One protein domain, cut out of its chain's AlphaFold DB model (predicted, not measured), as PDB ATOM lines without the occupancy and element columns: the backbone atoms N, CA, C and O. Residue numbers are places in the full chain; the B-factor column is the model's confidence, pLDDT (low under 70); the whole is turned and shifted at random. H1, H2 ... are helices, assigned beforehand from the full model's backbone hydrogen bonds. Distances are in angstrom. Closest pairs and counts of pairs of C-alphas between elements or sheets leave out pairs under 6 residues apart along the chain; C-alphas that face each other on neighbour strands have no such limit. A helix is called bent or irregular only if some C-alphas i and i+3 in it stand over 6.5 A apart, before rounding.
ATOM      1  N   LEU A  54       0.833   4.487 -17.312       69.88
ATOM      2  CA  LEU A  54      -0.499   4.124 -16.805       69.88
ATOM      3  C   LEU A  54      -1.154   2.992 -17.609       69.88
ATOM      4  O   LEU A  54      -1.773   2.096 -17.035       69.88
ATOM      5  N   ALA A  55      -0.999   2.989 -18.936       71.25
ATOM      6  CA  ALA A  55      -1.481   1.891 -19.772       71.25
ATOM      7  C   ALA A  55      -0.768   0.564 -19.444       71.25
ATOM      8  O   ALA A  55      -1.404  -0.497 -19.450       71.25
ATOM      9  N   SER A  56       0.531   0.624 -19.129       68.25
ATOM     10  CA  SER A  56       1.356  -0.544 -18.792       68.25
ATOM     11  C   SER A  56       1.085  -1.134 -17.400       68.25
ATOM     12  O   SER A  56       1.305  -2.325 -17.205       68.25
ATOM     13  N   ASP A  57       0.546  -0.346 -16.463       69.56
ATOM     14  CA  ASP A  57       0.147  -0.788 -15.111       69.56
ATOM     15  C   ASP A  57      -1.285  -1.373 -15.072       69.56
ATOM     16  O   ASP A  57      -1.813  -1.748 -14.027       69.56
ATOM     17  N   SER A  58      -1.951  -1.485 -16.226       78.06
ATOM     18  CA  SER A  58      -3.285  -2.084 -16.302       78.06
ATOM     19  C   SER A  58      -3.251  -3.612 -16.177       78.06
ATOM     20  O   SER A  58      -2.364  -4.289 -16.699       78.06
ATOM     21  N   LEU A  59      -4.295  -4.196 -15.574       75.38
ATOM     22  CA  LEU A  59      -4.451  -5.656 -15.477       75.38
ATOM     23  C   LEU A  59      -4.384  -6.343 -16.855       75.38
ATOM     24  O   LEU A  59      -3.820  -7.428 -16.991       75.38
ATOM     25  N   ALA A  60      -4.928  -5.699 -17.891       74.94
ATOM     26  CA  ALA A  60      -4.868  -6.201 -19.259       74.94
ATOM     27  C   ALA A  60      -3.426  -6.255 -19.791       74.94
ATOM     28  O   ALA A  60      -3.051  -7.247 -20.418       74.94
ATOM     29  N   ALA A  61      -2.604  -5.241 -19.504       77.31
ATOM     30  CA  ALA A  61      -1.198  -5.220 -19.898       77.31
ATOM     31  C   ALA A  61      -0.401  -6.351 -19.232       77.31
ATOM     32  O   ALA A  61       0.390  -7.016 -19.904       77.31
ATOM     33  N   VAL A  62      -0.668  -6.642 -17.954       78.62
ATOM     34  CA  VAL A  62      -0.054  -7.773 -17.237       78.62
ATOM     35  C   VAL A  62      -0.414  -9.109 -17.897       78.62
ATOM     36  O   VAL A  62       0.470  -9.913 -18.198       78.62
ATOM     37  N   LEU A  63      -1.697  -9.336 -18.190       79.56
ATOM     38  CA  LEU A  63      -2.169 -10.581 -18.811       79.56
ATOM     39  C   LEU A  63      -1.601 -10.786 -20.222       79.56
ATOM     40  O   LEU A  63      -1.174 -11.891 -20.561       79.56
ATOM     41  N   ILE A  64      -1.550  -9.726 -21.033       81.88
ATOM     42  CA  ILE A  64      -0.957  -9.771 -22.378       81.88
ATOM     43  C   ILE A  64       0.550 -10.041 -22.290       81.88
ATOM     44  O   ILE A  64       1.068 -10.866 -23.042       81.88
ATOM     45  N   SER A  65       1.247  -9.404 -21.346       79.75
ATOM     46  CA  SER A  65       2.688  -9.605 -21.133       79.75
ATOM     47  C   SER A  65       3.008 -11.054 -20.760       79.75
ATOM     48  O   SER A  65       3.954 -11.636 -21.295       79.75
ATOM     49  N   ILE A  66       2.185 -11.670 -19.906       80.88
ATOM     50  CA  ILE A  66       2.280 -13.094 -19.551       80.88
ATOM     51  C   ILE A  66       2.017 -13.989 -20.769       80.88
ATOM     52  O   ILE A  66       2.782 -14.921 -21.016       80.88
ATOM     53  N   LEU A  67       0.979 -13.700 -21.560       82.94
ATOM     54  CA  LEU A  67       0.629 -14.481 -22.751       82.94
ATOM     55  C   LEU A  67       1.752 -14.462 -23.801       82.94
ATOM     56  O   LEU A  67       2.121 -15.507 -24.338       82.94
ATOM     57  N   ILE A  68       2.326 -13.284 -24.062       83.94
ATOM     58  CA  ILE A  68       3.455 -13.120 -24.987       83.94
ATOM     59  C   ILE A  68       4.694 -13.828 -24.439       83.94
ATOM     60  O   ILE A  68       5.378 -14.526 -25.186       83.94
ATOM     61  N   CYS A  69       4.969 -13.700 -23.136       82.69
ATOM     62  CA  CYS A  69       6.069 -14.408 -22.486       82.69
ATOM     63  C   CYS A  69       5.942 -15.928 -22.672       82.69
ATOM     64  O   CYS A  69       6.906 -16.579 -23.076       82.69
ATOM     65  N   GLN A  70       4.744 -16.483 -22.467       78.38
ATOM     66  CA  GLN A  70       4.475 -17.906 -22.654       78.38
ATOM     67  C   GLN A  70       4.657 -18.337 -24.116       78.38
ATOM     68  O   GLN A  70       5.235 -19.393 -24.374       78.38
ATOM     69  N   LEU A  71       4.218 -17.521 -25.079       84.50
ATOM     70  CA  LEU A  71       4.388 -17.804 -26.507       84.50
ATOM     71  C   LEU A  71       5.869 -17.790 -26.922       84.50
ATOM     72  O   LEU A  71       6.323 -18.699 -27.614       84.50
ATOM     73  N   LEU A  72       6.637 -16.804 -26.451       84.06
ATOM     74  CA  LEU A  72       8.084 -16.728 -26.677       84.06
ATOM     75  C   LEU A  72       8.805 -17.934 -26.065       84.06
ATOM     76  O   LEU A  72       9.707 -18.495 -26.690       84.06
ATOM     77  N   TRP A  73       8.358 -18.379 -24.890       76.62
ATOM     78  CA  TRP A  73       8.881 -19.574 -24.239       76.62
ATOM     79  C   TRP A  73       8.599 -20.851 -25.040       76.62
ATOM     80  O   TRP A  73       9.488 -21.690 -25.178       76.62
ATOM     81  N   PHE A  74       7.406 -20.986 -25.634       76.31
ATOM     82  CA  PHE A  74       7.085 -22.091 -26.554       76.31
ATOM     83  C   PHE A  74       7.993 -22.118 -27.791       76.31
ATOM     84  O   PHE A  74       8.262 -23.187 -28.334       76.31
ATOM     85  N   MET A  75       8.503 -20.960 -28.211       84.88
ATOM     86  CA  MET A  75       9.481 -20.837 -29.295       84.88
ATOM     87  C   MET A  75      10.933 -21.072 -28.835       84.88
ATOM     88  O   MET A  75      11.850 -20.960 -29.645       84.88
ATOM     89  N   GLY A  76      11.167 -21.385 -27.554       79.94
ATOM     90  CA  GLY A  76      12.501 -21.594 -26.977       79.94
ATOM     91  C   GLY A  76      13.260 -20.303 -26.647       79.94
ATOM     92  O   GLY A  76      14.433 -20.359 -26.279       79.94
ATOM     93  N   ILE A  77      12.612 -19.140 -26.761       84.12
ATOM     94  CA  ILE A  77      13.177 -17.844 -26.382       84.12
ATOM     95  C   ILE A  77      12.803 -17.577 -24.927       84.12
ATOM     96  O   ILE A  77      11.647 -17.704 -24.531       84.12
ATOM     97  N   HIS A  78      13.770 -17.154 -24.116       81.06
ATOM     98  CA  HIS A  78      13.522 -16.819 -22.718       81.06
ATOM     99  C   HIS A  78      12.751 -15.488 -22.600       81.06
ATOM    100  O   HIS A  78      13.324 -14.441 -22.288       81.06
ATOM    101  N   GLY A  79      11.438 -15.522 -22.857       75.88
ATOM    102  CA  GLY A  79      10.558 -14.348 -22.936       75.88
ATOM    103  C   GLY A  79      10.600 -13.454 -21.697       75.88
ATOM    104  O   GLY A  79      10.489 -12.236 -21.817       75.88
ATOM    105  N   ALA A  80      10.886 -14.029 -20.526       75.38
ATOM    106  CA  ALA A  80      11.031 -13.268 -19.291       75.38
ATOM    107  C   ALA A  80      12.171 -12.235 -19.351       75.38
ATOM    108  O   ALA A  80      12.019 -11.174 -18.760       75.38
ATOM    109  N   LEU A  81      13.260 -12.461 -20.103       79.69
ATOM    110  CA  LEU A  81      14.342 -11.469 -20.251       79.69
ATOM    111  C   LEU A  81      13.938 -10.311 -21.173       79.69
ATOM    112  O   LEU A  81      14.325  -9.170 -20.947       79.69
ATOM    113  N   ILE A  82      13.133 -10.602 -22.195       83.50
ATOM    114  CA  ILE A  82      12.647  -9.592 -23.141       83.50
ATOM    115  C   ILE A  82      11.621  -8.687 -22.460       83.50
ATOM    116  O   ILE A  82      11.746  -7.465 -22.512       83.50
ATOM    117  N   ILE A  83      10.638  -9.279 -21.774       82.00
ATOM    118  CA  ILE A  83       9.600  -8.517 -21.075       82.00
ATOM    119  C   ILE A  83      10.205  -7.707 -19.931       82.00
ATOM    120  O   ILE A  83       9.952  -6.509 -19.856       82.00
ATOM    121  N   THR A  84      11.055  -8.303 -19.089       81.00
ATOM    122  CA  THR A  84      11.713  -7.552 -18.005       81.00
ATOM    123  C   THR A  84      12.587  -6.424 -18.547       81.00
ATOM    124  O   THR A  84      12.528  -5.327 -18.009       81.00
ATOM    125  N   GLY A  85      13.327  -6.624 -19.644       81.38
ATOM    126  CA  GLY A  85      14.146  -5.571 -20.256       81.38
ATOM    127  C   GLY A  85      13.342  -4.357 -20.733       81.38
ATOM    128  O   GLY A  85      13.770  -3.222 -20.530       81.38
ATOM    129  N   ILE A  86      12.167  -4.585 -21.325       82.88
ATOM    130  CA  ILE A  86      11.293  -3.505 -21.810       82.88
ATOM    131  C   ILE A  86      10.517  -2.864 -20.651       82.88
ATOM    132  O   ILE A  86      10.329  -1.651 -20.646       82.88
ATOM    133  N   MET A  87      10.077  -3.657 -19.671       80.44
ATOM    134  CA  MET A  87       9.244  -3.195 -18.554       80.44
ATOM    135  C   MET A  87      10.039  -2.531 -17.424       80.44
ATOM    136  O   MET A  87       9.482  -1.717 -16.694       80.44
ATOM    137  N   ASN A  88      11.340  -2.808 -17.291       82.19
ATOM    138  CA  ASN A  88      12.191  -2.247 -16.239       82.19
ATOM    139  C   ASN A  88      12.136  -0.708 -16.101       82.19
ATOM    140  O   ASN A  88      11.972  -0.236 -14.975       82.19
ATOM    141  N   PRO A  89      12.232   0.106 -17.176       79.69
ATOM    142  CA  PRO A  89      12.103   1.560 -17.043       79.69
ATOM    143  C   PRO A  89      10.722   1.996 -16.525       79.69
ATOM    144  O   PRO A  89      10.644   2.918 -15.716       79.69
ATOM    145  N   PHE A  90       9.647   1.308 -16.925       80.81
ATOM    146  CA  PHE A  90       8.287   1.595 -16.452       80.81
ATOM    147  C   PHE A  90       8.128   1.247 -14.972       80.81
ATOM    148  O   PHE A  90       7.639   2.053 -14.185       80.81
ATOM    149  N   TRP A  91       8.627   0.077 -14.569       80.75
ATOM    150  CA  TRP A  91       8.634  -0.339 -13.173       80.75
ATOM    151  C   TRP A  91       9.439   0.596 -12.277       80.75
ATOM    152  O   TRP A  91       9.023   0.844 -11.149       80.75
ATOM    153  N   MET A  92      10.570   1.119 -12.758       81.12
ATOM    154  CA  MET A  92      11.376   2.073 -11.997       81.12
ATOM    155  C   MET A  92      10.626   3.393 -11.776       81.12
ATOM    156  O   MET A  92      10.659   3.927 -10.671       81.12
ATOM    157  N   SER A  93       9.905   3.876 -12.795       81.06
ATOM    158  CA  SER A  93       9.041   5.060 -12.676       81.06
ATOM    159  C   SER A  93       7.918   4.838 -11.658       81.06
ATOM    160  O   SER A  93       7.777   5.614 -10.719       81.06
ATOM    161  N   ASN A  94       7.187   3.722 -11.769       78.62
ATOM    162  CA  ASN A  94       6.109   3.370 -10.835       78.62
ATOM    163  C   ASN A  94       6.614   3.187  -9.396       78.62
ATOM    164  O   ASN A  94       5.928   3.524  -8.431       78.62
ATOM    165  N   LEU A  95       7.823   2.639  -9.235       80.44
ATOM    166  CA  LEU A  95       8.456   2.470  -7.931       80.44
ATOM    167  C   LEU A  95       8.794   3.828  -7.311       80.44
ATOM    168  O   LEU A  95       8.538   4.013  -6.123       80.44
ATOM    169  N   LEU A  96       9.303   4.776  -8.100       82.06
ATOM    170  CA  LEU A  96       9.579   6.137  -7.639       82.06
ATOM    171  C   LEU A  96       8.294   6.866  -7.203       82.06
ATOM    172  O   LEU A  96       8.272   7.502  -6.148       82.06
ATOM    173  N   GLU A  97       7.200   6.730  -7.953       78.44
ATOM    174  CA  GLU A  97       5.892   7.291  -7.571       78.44
ATOM    175  C   GLU A  97       5.355   6.662  -6.274       78.44
ATOM    176  O   GLU A  97       4.889   7.360  -5.373       78.44
ATOM    177  N   ASN A  98       5.513   5.348  -6.107       81.06
ATOM    178  CA  ASN A  98       5.164   4.672  -4.857       81.06
ATOM    179  C   ASN A  98       6.053   5.104  -3.677       81.06
ATOM    180  O   ASN A  98       5.563   5.204  -2.551       81.06
ATOM    181  N   GLN A  99       7.345   5.355  -3.911       79.25
ATOM    182  CA  GLN A  99       8.271   5.853  -2.888       79.25
ATOM    183  C   GLN A  99       7.890   7.259  -2.430       79.25
ATOM    184  O   GLN A  99       7.782   7.487  -1.229       79.25
ATOM    185  N   THR A 100       7.606   8.171  -3.361       81.38
ATOM    186  CA  THR A 100       7.184   9.537  -3.016       81.38
ATOM    187  C   THR A 100       5.835   9.551  -2.290       81.38
ATOM    188  O   THR A 100       5.669  10.295  -1.323       81.38
ATOM    189  N   ALA A 101       4.893   8.679  -2.667       75.38
ATOM    190  CA  ALA A 101       3.623   8.513  -1.957       75.38
ATOM    191  C   ALA A 101       3.802   7.967  -0.525       75.38
ATOM    192  O   ALA A 101       3.125   8.422   0.401       75.38
ATOM    193  N   LEU A 102       4.734   7.026  -0.328       79.31
ATOM    194  CA  LEU A 102       5.068   6.477   0.987       79.31
ATOM    195  C   LEU A 102       5.764   7.518   1.880       79.31
ATOM    196  O   LEU A 102       5.424   7.646   3.056       79.31
ATOM    197  N   GLU A 103       6.701   8.287   1.321       78.75
ATOM    198  CA  GLU A 103       7.395   9.389   2.005       78.75
ATOM    199  C   GLU A 103       6.436  10.523   2.396       78.75
ATOM    200  O   GLU A 103       6.575  11.108   3.470       78.75
ATOM    201  N   ALA A 104       5.412  10.782   1.579       76.75
ATOM    202  CA  ALA A 104       4.337  11.723   1.883       76.75
ATOM    203  C   ALA A 104       3.351  11.217   2.963       76.75
ATOM    204  O   ALA A 104       2.399  11.921   3.307       76.75
ATOM    205  N   GLY A 105       3.556  10.014   3.513       70.50
ATOM    206  CA  GLY A 105       2.702   9.419   4.546       70.50
ATOM    207  C   GLY A 105       1.407   8.796   4.015       70.50
ATOM    208  O   GLY A 105       0.503   8.497   4.799       70.50
ATOM    209  N   GLY A 106       1.294   8.593   2.699       64.56
ATOM    210  CA  GLY A 106       0.157   7.923   2.075       64.56
ATOM    211  C   GLY A 106       0.155   6.422   2.374       64.56
ATOM    212  O   GLY A 106       1.123   5.721   2.097       64.56
ATOM    213  N   GLN A 107      -0.950   5.902   2.921       57.97
ATOM    214  CA  GLN A 107      -1.108   4.463   3.189       57.97
ATOM    215  C   GLN A 107      -1.482   3.629   1.952       57.97
ATOM    216  O   GLN A 107      -1.489   2.401   2.028       57.97
ATOM    217  N   VAL A 108      -1.804   4.265   0.820       61.50
ATOM    218  CA  VAL A 108      -2.248   3.583  -0.402       61.50
ATOM    219  C   VAL A 108      -1.227   3.833  -1.503       61.50
ATOM    220  O   VAL A 108      -1.068   4.967  -1.950       61.50
ATOM    221  N   LEU A 109      -0.524   2.777  -1.920       66.50
ATOM    222  CA  LEU A 109       0.401   2.841  -3.051       66.50
ATOM    223  C   LEU A 109      -0.406   2.824  -4.363       66.50
ATOM    224  O   LEU A 109      -1.230   1.921  -4.532       66.50
ATOM    225  N   PRO A 110      -0.195   3.789  -5.277       67.75
ATOM    226  CA  PRO A 110      -0.950   3.888  -6.526       67.75
ATOM    227  C   PRO A 110      -0.660   2.753  -7.517       67.75
ATOM    228  O   PRO A 110      -1.572   2.352  -8.237       67.75
ATOM    229  N   HIS A 111       0.559   2.200  -7.525       73.69
ATOM    230  CA  HIS A 111       0.964   1.186  -8.503       73.69
ATOM    231  C   HIS A 111       1.182  -0.183  -7.868       73.69
ATOM    232  O   HIS A 111       1.907  -0.316  -6.879       73.69
ATOM    233  N   ILE A 112       0.596  -1.217  -8.475       69.44
ATOM    234  CA  ILE A 112       0.715  -2.615  -8.027       69.44
ATOM    235  C   ILE A 112       1.674  -3.392  -8.944       69.44
ATOM    236  O   ILE A 112       2.355  -4.313  -8.480       69.44
ATOM    237  N   TYR A 113       1.793  -3.014 -10.225       69.75
ATOM    238  CA  TYR A 113       2.692  -3.676 -11.169       69.75
ATOM    239  C   TYR A 113       4.136  -3.173 -11.021       69.75
ATOM    240  O   TYR A 113       4.580  -2.211 -11.649       69.75
ATOM    241  N   LEU A 114       4.875  -3.856 -10.150       74.50
ATOM    242  CA  LEU A 114       6.270  -3.582  -9.795       74.50
ATOM    243  C   LEU A 114       7.159  -4.792 -10.134       74.50
ATOM    244  O   LEU A 114       6.637  -5.897 -10.315       74.50
ATOM    245  N   PRO A 115       8.500  -4.656 -10.101       71.75
ATOM    246  CA  PRO A 115       9.404  -5.786 -10.325       71.75
ATOM    247  C   PRO A 115       9.138  -6.922  -9.332       71.75
ATOM    248  O   PRO A 115       9.167  -8.093  -9.689       71.75
ATOM    249  N   ALA A 116       8.791  -6.573  -8.088       70.00
ATOM    250  CA  ALA A 116       8.402  -7.540  -7.070       70.00
ATOM    251  C   ALA A 116       7.126  -8.309  -7.454       70.00
ATOM    252  O   ALA A 116       7.048  -9.510  -7.224       70.00
ATOM    253  N   PHE A 117       6.137  -7.660  -8.074       74.06
ATOM    254  CA  PHE A 117       4.938  -8.361  -8.531       74.06
ATOM    255  C   PHE A 117       5.286  -9.394  -9.613       74.06
ATOM    256  O   PHE A 117       4.825 -10.536  -9.560       74.06
ATOM    257  N   TRP A 118       6.151  -9.019 -10.556       72.06
ATOM    258  CA  TRP A 118       6.633  -9.921 -11.598       72.06
ATOM    259  C   TRP A 118       7.428 -11.105 -11.021       72.06
ATOM    260  O   TRP A 118       7.108 -12.252 -11.330       72.06
ATOM    261  N   ASP A 119       8.381 -10.842 -10.124       68.69
ATOM    262  CA  ASP A 119       9.260 -11.852  -9.508       68.69
ATOM    263  C   ASP A 119       8.548 -12.797  -8.518       68.69
ATOM    264  O   ASP A 119       8.997 -13.916  -8.273       68.69
ATOM    265  N   PHE A 120       7.467 -12.352  -7.875       63.62
ATOM    266  CA  PHE A 120       6.761 -13.179  -6.891       63.62
ATOM    267  C   PHE A 120       5.528 -13.866  -7.471       63.62
ATOM    268  O   PHE A 120       5.259 -15.012  -7.120       63.62
ATOM    269  N   PHE A 121       4.777 -13.214  -8.360       62.12
ATOM    270  CA  PHE A 121       3.517 -13.772  -8.859       62.12
ATOM    271  C   PHE A 121       3.637 -14.385 -10.254       62.12
ATOM    272  O   PHE A 121       2.962 -15.376 -10.527       62.12
ATOM    273  N   CYS A 122       4.504 -13.855 -11.120       62.22
ATOM    274  CA  CYS A 122       4.624 -14.337 -12.499       62.22
ATOM    275  C   CYS A 122       5.805 -15.304 -12.675       62.22
ATOM    276  O   CYS A 122       5.664 -16.340 -13.328       62.22
ATOM    277  N   PHE A 123       6.962 -15.006 -12.080       61.56
ATOM    278  CA  PHE A 123       8.205 -15.715 -12.374       61.56
ATOM    279  C   PHE A 123       9.119 -15.786 -11.146       61.56
ATOM    280  O   PHE A 123       9.645 -14.766 -10.739       61.56
ATOM    281  N   ASP A 124       9.357 -16.973 -10.579       57.69
ATOM    282  CA  ASP A 124      10.305 -17.154  -9.468       57.69
ATOM    283  C   ASP A 124      11.698 -16.654  -9.889       57.69
ATOM    284  O   ASP A 124      12.161 -16.925 -11.005       57.69
ATOM    285  N   ARG A 125      12.422 -16.014  -8.960       52.09
ATOM    286  CA  ARG A 125      13.824 -15.577  -9.117       52.09
ATOM    287  C   ARG A 125      14.782 -16.697  -9.541       52.09
ATOM    288  O   ARG A 125      15.923 -16.428  -9.907       52.09
ATOM    289  N   ARG A 126      14.334 -17.954  -9.501       46.47
ATOM    290  CA  ARG A 126      15.032 -19.134 -10.037       46.47
ATOM    291  C   ARG A 126      14.820 -19.385 -11.534       46.47
ATOM    292  O   ARG A 126      15.267 -20.418 -12.030       46.47
ATOM    293  N   GLY A 127      14.145 -18.497 -12.254       54.81
ATOM    294  CA  GLY A 127      13.939 -18.658 -13.691       54.81
ATOM    295  C   GLY A 127      12.729 -19.520 -14.065       54.81
ATOM    296  O   GLY A 127      12.692 -20.069 -15.164       54.81
ATOM    297  N   ARG A 128      11.780 -19.723 -13.140       55.16
ATOM    298  CA  ARG A 128      10.662 -20.668 -13.300       55.16
ATOM    299  C   ARG A 128       9.323 -19.960 -13.171       55.16
ATOM    300  O   ARG A 128       9.158 -19.101 -12.318       55.16
ATOM    301  N   PHE A 129       8.339 -20.374 -13.964       57.66
ATOM    302  CA  PHE A 129       6.968 -19.893 -13.796       57.66
ATOM    303  C   PHE A 129       6.428 -20.341 -12.435       57.66
ATOM    304  O   PHE A 129       6.513 -21.529 -12.112       57.66
ATOM    305  N   ASN A 130       5.868 -19.432 -11.635       55.00
ATOM    306  CA  ASN A 130       5.465 -19.762 -10.261       55.00
ATOM    307  C   ASN A 130       4.359 -20.850 -10.211       55.00
ATOM    308  O   ASN A 130       4.304 -21.661  -9.291       55.00
ATOM    309  N   THR A 131       3.554 -20.998 -11.269       54.19
ATOM    310  CA  THR A 131       2.595 -22.113 -11.420       54.19
ATOM    311  C   THR A 131       3.244 -23.501 -11.534       54.19
ATOM    312  O   THR A 131       2.570 -24.498 -11.295       54.19
ATOM    313  N   THR A 132       4.544 -23.602 -11.840       52.28
ATOM    314  CA  THR A 132       5.273 -24.888 -11.850       52.28
ATOM    315  C   THR A 132       5.763 -25.324 -10.468       52.28
ATOM    316  O   THR A 132       6.023 -26.511 -10.275       52.28
ATOM    317  N   LEU A 133       5.828 -24.416  -9.482       51.47
ATOM    318  CA  LEU A 133       6.096 -24.793  -8.088       51.47
ATOM    319  C   LEU A 133       4.926 -25.588  -7.496       51.47
ATOM    320  O   LEU A 133       5.155 -26.579  -6.812       51.47
ATOM    321  N   GLY A 134       3.688 -25.216  -7.841       48.78
ATOM    322  CA  GLY A 134       2.490 -25.964  -7.447       48.78
ATOM    323  C   GLY A 134       2.435 -27.392  -8.001       48.78
ATOM    324  O   GLY A 134       1.783 -28.233  -7.407       48.78
ATOM    325  N   LEU A 135       3.156 -27.683  -9.091       46.81
ATOM    326  CA  LEU A 135       3.273 -29.024  -9.685       46.81
ATOM    327  C   LEU A 135       4.515 -29.802  -9.214       46.81
ATOM    328  O   LEU A 135       4.675 -30.959  -9.581       46.81
ATOM    329  N   SER A 136       5.418 -29.167  -8.459       43.34
ATOM    330  CA  SER A 136       6.663 -29.783  -7.960       43.34
ATOM    331  C   SER A 136       6.611 -30.109  -6.461       43.34
ATOM    332  O   SER A 136       7.595 -30.598  -5.909       43.34
TER     333      SER A 136
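Overview. This is residues 54 to 136 of the 138 residues of the protein "PTS systemcellobiose-specific IIC component" of Vibrio maritimus (UniProt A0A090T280). What shape do these atoms make? H1 and H2a, the first arm of the long bent helix H2, make a V, and the second arm, H2b, runs off from it along the longest axis. The link of residues 104 to 114 folds back to the short helix H3, which lies loosely over the V, and a tail without a named element follows. What is it built of? The printed part has 83 residues with three named helices, H1, H2 and H3 in chain order, no named strand, and the class all helix. It is only just compact, close to loose, with a radius of gyration of the C-alphas of 14.1 A, and elongated, spanning 44 by 26 by 19 A.

Arrangement. How does H1, residues 59 to 74, stand to H2, residues 79 to 103? By its hydrogen bonds H2 was assigned as one helix, but it is bent: C-alphas 86 and 89 are 7.0 A apart, and its arms H2a, residues 79 to 86, and H2b, residues 89 to 103, stand at a steep tilt of 64 degrees. H1 and H2a touch, closest at the C-alphas of Cys 69 and Gly 79, 4.5 A, at a steep tilt of 47 degrees, opposite ways. H1 and H2b are apart. Where is H3, residues 115 to 122? It is close to H1 but not clearly touching, the closest C-alphas being Ile 66 and Cys 122, 7.5 A, and likewise to H2b, Trp 91 and Pro 115, 6.2 A. H2a and H3 are near each other. What of the backbones? In H1, H2a, H2b and H3 every O i to N i+4 pair is within hydrogen-bond range.

Along the chain. Where does H1 begin? C-alpha 59 is at (-4.451, -5.656, -15.477), and H1 is 22.9 A long. How long are the others? H2a measures 10.9 A, H2b 21.1 A and H3 10.0 A, ending with C-alpha 122 at (4.624, -14.337, -12.499).

Size, cuts and confidence. How far does it reach? The two C-alphas farthest apart, of Met 75 and Gly 105, are 45.9 A apart. Are there cuts or long links? The printed part has no cut; H1 to H2 is a tight link and H2 to H3 a long one of 11 residues. Where is confidence low? The mean pLDDT of the printed part is 72.3, and 28 residues are under 70, among them 119 to 136.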